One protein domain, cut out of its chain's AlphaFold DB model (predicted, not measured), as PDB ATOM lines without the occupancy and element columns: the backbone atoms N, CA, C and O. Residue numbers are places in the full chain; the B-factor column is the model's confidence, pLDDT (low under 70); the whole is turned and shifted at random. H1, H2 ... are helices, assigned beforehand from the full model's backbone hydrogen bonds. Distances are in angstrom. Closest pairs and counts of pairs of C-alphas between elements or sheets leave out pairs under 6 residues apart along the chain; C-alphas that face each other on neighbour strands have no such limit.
ATOM      1  N   THR A   2     265.735 263.420 325.943       61.97
ATOM      2  CA  THR A   2     264.769 264.457 325.545       61.97
ATOM      3  C   THR A   2     264.007 264.894 326.787       61.97
ATOM      4  O   THR A   2     263.032 264.270 327.193       61.97
ATOM      5  N   GLY A   3     264.524 265.924 327.460       68.56
ATOM      6  CA  GLY A   3     263.802 266.581 328.546       68.56
ATOM      7  C   GLY A   3     262.700 267.504 328.003       68.56
ATOM      8  O   GLY A   3     262.761 267.905 326.843       68.56
ATOM      9  N   PRO A   4     261.711 267.879 328.829       79.06
ATOM     10  CA  PRO A   4     260.678 268.852 328.469       79.06
ATOM     11  C   PRO A   4     261.296 270.172 327.990       79.06
ATOM     12  O   PRO A   4     262.170 270.730 328.658       79.06
ATOM     13  N   THR A   5     260.847 270.673 326.844       85.12
ATOM     14  CA  THR A   5     261.260 271.966 326.285       85.12
ATOM     15  C   THR A   5     260.387 273.100 326.819       85.12
ATOM     16  O   THR A   5     259.324 272.873 327.406       85.12
ATOM     17  N   CYS A   6     260.864 274.339 326.678       85.31
ATOM     18  CA  CYS A   6     260.042 275.504 326.980       85.31
ATOM     19  C   CYS A   6     258.929 275.640 325.923       85.31
ATOM     20  O   CYS A   6     259.247 275.635 324.737       85.31
ATOM     21  N   PRO A   7     257.649 275.778 326.318       85.69
ATOM     22  CA  PRO A   7     256.544 275.968 325.377       85.69
ATOM     23  C   PRO A   7     256.442 277.398 324.820       85.69
ATOM     24  O   PRO A   7     255.528 277.679 324.054       85.69
ATOM     25  N   ALA A   8     257.326 278.313 325.225       86.25
ATOM     26  CA  ALA A   8     257.371 279.663 324.676       86.25
ATOM     27  C   ALA A   8     257.951 279.639 323.252       86.25
ATOM     28  O   ALA A   8     259.029 279.083 323.022       86.25
ATOM     29  N   GLU A   9     257.247 280.260 322.306       82.94
ATOM     30  CA  GLU A   9     257.655 280.333 320.901       82.94
ATOM     31  C   GLU A   9     259.038 280.992 320.768       82.94
ATOM     32  O   GLU A   9     259.270 282.098 321.257       82.94
ATOM     33  N   GLY A  10     259.978 280.299 320.116       79.62
ATOM     34  CA  GLY A  10     261.349 280.784 319.922       79.62
ATOM     35  C   GLY A  10     262.265 280.680 321.149       79.62
ATOM     36  O   GLY A  10     263.338 281.281 321.150       79.62
ATOM     37  N   CYS A  11     261.876 279.938 322.190       81.62
ATOM     38  CA  CYS A  11     262.717 279.714 323.361       81.62
ATOM     39  C   CYS A  11     263.556 278.429 323.245       81.62
ATOM     40  O   CYS A  11     263.047 277.320 323.397       81.62
ATOM     41  N   ASP A  12     264.872 278.588 323.099       80.75
ATOM     42  CA  ASP A  12     265.872 277.511 323.037       80.75
ATOM     43  C   ASP A  12     266.224 276.909 324.413       80.75
ATOM     44  O   ASP A  12     267.172 276.132 324.593       80.75
ATOM     45  N   TYR A  13     265.478 277.250 325.463       74.25
ATOM     46  CA  TYR A  13     265.776 276.702 326.773       74.25
ATOM     47  C   TYR A  13     265.478 275.197 326.797       74.25
ATOM     48  O   TYR A  13     264.332 274.787 326.956       74.25
ATOM     49  N   ASN A  14     266.569 274.411 326.748       71.00
ATOM     50  CA  ASN A  14     266.661 272.943 326.860       71.00
ATOM     51  C   ASN A  14     266.984 272.148 325.573       71.00
ATOM     52  O   ASN A  14     266.905 270.926 325.599       71.00
ATOM     53  N   GLU A  15     267.429 272.772 324.481       65.06
ATOM     54  CA  GLU A  15     267.748 272.014 323.245       65.06
ATOM     55  C   GLU A  15     268.974 271.088 323.382       65.06
ATOM     56  O   GLU A  15     269.089 270.097 322.669       65.06
ATOM     57  N   ASN A  16     269.880 271.381 324.323       57.75
ATOM     58  CA  ASN A  16     271.188 270.722 324.435       57.75
ATOM     59  C   ASN A  16     271.424 269.970 325.764       57.75
ATOM     60  O   ASN A  16     272.575 269.691 326.100       57.75
ATOM     61  N   GLY A  17     270.392 269.662 326.564       58.97
ATOM     62  CA  GLY A  17     270.620 269.019 327.867       58.97
ATOM     63  C   GLY A  17     269.439 268.276 328.490       58.97
ATOM     64  O   GLY A  17     268.290 268.402 328.085       58.97
ATOM     65  N   GLU A  18     269.740 267.486 329.521       63.22
ATOM     66  CA  GLU A  18     268.733 266.904 330.409       63.22
ATOM     67  C   GLU A  18     268.282 267.966 331.415       63.22
ATOM     68  O   GLU A  18     268.966 268.234 332.404       63.22
ATOM     69  N   LYS A  19     267.126 268.589 331.183       75.06
ATOM     70  CA  LYS A  19     266.463 269.418 332.199       75.06
ATOM     71  C   LYS A  19     265.127 268.820 332.606       75.06
ATOM     72  O   LYS A  19     264.425 268.207 331.811       75.06
ATOM     73  N   SER A  20     264.772 269.031 333.869       84.31
ATOM     74  CA  SER A  20     263.490 268.624 334.443       84.31
ATOM     75  C   SER A  20     262.392 269.662 334.171       84.31
ATOM     76  O   SER A  20     262.677 270.849 333.984       84.31
ATOM     77  N   LYS A  21     261.115 269.253 334.255       85.19
ATOM     78  CA  LYS A  21     259.956 270.176 334.181       85.19
ATOM     79  C   LYS A  21     260.068 271.323 335.195       85.19
ATOM     80  O   LYS A  21     259.672 272.452 334.918       85.19
ATOM     81  N   GLN A  22     260.653 271.057 336.363       84.00
ATOM     82  CA  GLN A  22     260.893 272.072 337.390       84.00
ATOM     83  C   GLN A  22     261.885 273.149 336.925       84.00
ATOM     84  O   GLN A  22     261.689 274.324 337.229       84.00
ATOM     85  N   SER A  23     262.914 272.771 336.161       84.94
ATOM     86  CA  SER A  23     263.882 273.708 335.583       84.94
ATOM     87  C   SER A  23     263.220 274.645 334.573       84.94
ATOM     88  O   SER A  23     263.442 275.852 334.621       84.94
ATOM     89  N   VAL A  24     262.358 274.108 333.705       86.31
ATOM     90  CA  VAL A  24     261.597 274.899 332.722       86.31
ATOM     91  C   VAL A  24     260.606 275.829 333.424       86.31
ATOM     92  O   VAL A  24     260.514 277.003 333.086       86.31
ATOM     93  N   ARG A  25     259.936 275.365 334.486       87.38
ATOM     94  CA  ARG A  25     259.047 276.221 335.286       87.38
ATOM     95  C   ARG A  25     259.794 277.397 335.924       87.38
ATOM     96  O   ARG A  25     259.286 278.510 335.915       87.38
ATOM     97  N   ARG A  26     260.997 277.169 336.465       87.19
ATOM     98  CA  ARG A  26     261.835 278.255 337.009       87.19
ATOM     99  C   ARG A  26     262.303 279.215 335.919       87.19
ATOM    100  O   ARG A  26     262.336 280.412 336.166       87.19
ATOM    101  N   HIS A  27     262.623 278.702 334.732       89.44
ATOM    102  CA  HIS A  27     262.990 279.519 333.580       89.44
ATOM    103  C   HIS A  27     261.867 280.476 333.168       89.44
ATOM    104  O   HIS A  27     262.109 281.677 333.109       89.44
ATOM    105  N   ILE A  28     260.644 279.964 332.987       88.56
ATOM    106  CA  ILE A  28     259.469 280.771 332.618       88.56
ATOM    107  C   ILE A  28     259.225 281.883 333.649       88.56
ATOM    108  O   ILE A  28     258.877 282.995 333.288       88.56
ATOM    109  N   ASN A  29     259.455 281.614 334.936       86.69
ATOM    110  CA  ASN A  29     259.237 282.600 336.001       86.69
ATOM    111  C   ASN A  29     260.313 283.687 336.074       86.69
ATOM    112  O   ASN A  29     260.067 284.748 336.638       86.69
ATOM    113  N   ALA A  30     261.519 283.389 335.592       86.12
ATOM    114  CA  ALA A  30     262.650 284.310 335.617       86.12
ATOM    115  C   ALA A  30     262.715 285.191 334.360       86.12
ATOM    116  O   ALA A  30     263.474 286.159 334.325       86.12
ATOM    117  N   LYS A  31     261.955 284.835 333.322       84.81
ATOM    118  CA  LYS A  31     261.914 285.501 332.025       84.81
ATOM    119  C   LYS A  31     260.664 286.373 331.935       84.81
ATOM    120  O   LYS A  31     259.563 285.911 332.198       84.81
ATOM    121  N   ALA A  32     260.862 287.639 331.583       83.25
ATOM    122  CA  ALA A  32     259.798 288.628 331.395       83.25
ATOM    123  C   ALA A  32     259.790 289.178 329.958       83.25
ATOM    124  O   ALA A  32     259.420 290.325 329.725       83.25
ATOM    125  N   ASP A  33     260.290 288.393 329.001       84.88
ATOM    126  CA  ASP A  33     260.199 288.727 327.583       84.88
ATOM    127  C   ASP A  33     258.789 288.473 327.030       84.88
ATOM    128  O   ASP A  33     257.970 287.809 327.662       84.88
ATOM    129  N   ASP A  34     258.514 289.016 325.843       83.69
ATOM    130  CA  ASP A  34     257.196 288.972 325.197       83.69
ATOM    131  C   ASP A  34     256.675 287.532 325.024       83.69
ATOM    132  O   ASP A  34     255.504 287.254 325.287       83.69
ATOM    133  N   ALA A  35     257.576 286.587 324.729       81.75
ATOM    134  CA  ALA A  35     257.259 285.165 324.600       81.75
ATOM    135  C   ALA A  35     256.966 284.471 325.948       81.75
ATOM    136  O   ALA A  35     256.385 283.388 325.961       81.75
ATOM    137  N   HIS A  36     257.327 285.092 327.076       88.19
ATOM    138  CA  HIS A  36     257.058 284.622 328.440       88.19
ATOM    139  C   HIS A  36     256.034 285.490 329.191       88.19
ATOM    140  O   HIS A  36     255.848 285.313 330.395       88.19
ATOM    141  N   SER A  37     255.347 286.403 328.497       86.75
ATOM    142  CA  SER A  37     254.346 287.301 329.088       86.75
ATOM    143  C   SER A  37     253.189 286.544 329.757       86.75
ATOM    144  O   SER A  37     252.758 286.909 330.852       86.75
ATOM    145  N   ASP A  38     252.743 285.435 329.159       88.12
ATOM    146  CA  ASP A  38     251.702 284.566 329.714       88.12
ATOM    147  C   ASP A  38     252.285 283.367 330.482       88.12
ATOM    148  O   ASP A  38     252.208 282.197 330.090       88.12
ATOM    149  N   VAL A  39     252.876 283.664 331.640       86.88
ATOM    150  CA  VAL A  39     253.469 282.662 332.538       86.88
ATOM    151  C   VAL A  39     252.463 281.571 332.937       86.88
ATOM    152  O   VAL A  39     252.839 280.406 333.111       86.88
ATOM    153  N   GLN A  40     251.185 281.913 333.108       85.62
ATOM    154  CA  GLN A  40     250.170 280.973 333.582       85.62
ATOM    155  C   GLN A  40     249.769 279.974 332.490       85.62
ATOM    156  O   GLN A  40     249.699 278.768 332.772       85.62
ATOM    157  N   ALA A  41     249.575 280.427 331.248       86.88
ATOM    158  CA  ALA A  41     249.309 279.533 330.125       86.88
ATOM    159  C   ALA A  41     250.506 278.622 329.834       86.88
ATOM    160  O   ALA A  41     250.331 277.411 329.678       86.88
ATOM    161  N   LEU A  42     251.730 279.156 329.872       86.31
ATOM    162  CA  LEU A  42     252.951 278.382 329.620       86.31
ATOM    163  C   LEU A  42     253.172 277.284 330.670       86.31
ATOM    164  O   LEU A  42     253.512 276.145 330.339       86.31
ATOM    165  N   ARG A  43     252.915 277.576 331.951       85.06
ATOM    166  CA  ARG A  43     252.954 276.556 333.014       85.06
ATOM    167  C   ARG A  43     251.875 275.492 332.830       85.06
ATOM    168  O   ARG A  43     252.115 274.329 333.153       85.06
ATOM    169  N   SER A  44     250.697 275.875 332.350       86.38
ATOM    170  CA  SER A  44     249.592 274.945 332.100       86.38
ATOM    171  C   SER A  44     249.912 274.016 330.927       86.38
ATOM    172  O   SER A  44     249.730 272.807 331.041       86.38
ATOM    173  N   ALA A  45     250.491 274.556 329.851       85.12
ATOM    174  CA  ALA A  45     250.979 273.787 328.711       85.12
ATOM    175  C   ALA A  45     252.077 272.785 329.112       85.12
ATOM    176  O   ALA A  45     252.003 271.620 328.743       85.12
ATOM    177  N   LEU A  46     253.033 273.186 329.959       83.19
ATOM    178  CA  LEU A  46     254.110 272.307 330.444       83.19
ATOM    179  C   LEU A  46     253.615 271.130 331.317       83.19
ATOM    180  O   LEU A  46     254.257 270.077 331.403       83.19
ATOM    181  N   ASN A  47     252.498 271.321 332.023       82.50
ATOM    182  CA  ASN A  47     251.877 270.285 332.851       82.50
ATOM    183  C   ASN A  47     250.891 269.407 332.080       82.50
ATOM    184  O   ASN A  47     250.455 268.391 332.623       82.50
ATOM    185  N   ARG A  48     250.535 269.778 330.847       77.88
ATOM    186  CA  ARG A  48     249.647 268.964 330.029       77.88
ATOM    187  C   ARG A  48     250.350 267.628 329.747       77.88
ATOM    188  O   ARG A  48     251.534 267.633 329.399       77.88
ATOM    189  N   PRO A  49     249.686 266.483 329.967       58.50
ATOM    190  CA  PRO A  49     250.191 265.226 329.446       58.50
ATOM    191  C   PRO A  49     250.242 265.376 327.924       58.50
ATOM    192  O   PRO A  49     249.249 265.748 327.302       58.50
ATOM    193  N   ASP A  50     251.429 265.197 327.359       55.28
ATOM    194  CA  ASP A  50     251.660 265.294 325.925       55.28
ATOM    195  C   ASP A  50     250.836 264.185 325.250       55.28
ATOM    196  O   ASP A  50     251.138 263.006 325.419       55.28
TER     197      ASP A  50
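Overview. This is residues 2 to 50 of the 199 residues of an uncharacterized protein of Haloarcula sp. JP-L23 (UniProt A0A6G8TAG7). With little regular structure, this is a small helical hairpin, H1 and H2 side by side, with the long looped stretch of residues 2 to 20 folded over one side of the pair. The printed part has 49 residues with two named helices, H1 then H2, and no named strand. The class is all helix, though the named elements hold only 19 residues. The whole is compact, with a radius of gyration of the C-alphas of 9.9 A, and rounded, spanning 25 by 22 by 16 A.

Arrangement. H1, residues 21 to 30, touches H2, residues 39 to 47; their closest C-alphas, those of Ile 28 and Val 39, are 6.3 A apart. They run opposite ways at a shallow tilt of 8 degrees, a helical hairpin. In both, every O i to N i+4 pair is within hydrogen-bond range.

Along the chain. H1 is 14.5 A long from C-alpha 21 at (259.956, 270.176, 334.181). H2 is 12.5 A long and ends with C-alpha 47 at (251.877, 270.285, 332.851).

Size, cuts and confidence. The C-alphas farthest apart, Thr 2 and Asp 34, are 25.7 A apart. The printed part has no cut, and the link H1 to H2 is short. The model's pLDDT is under 70 at residues 2 to 3, 15 to 18 and 49 to 50.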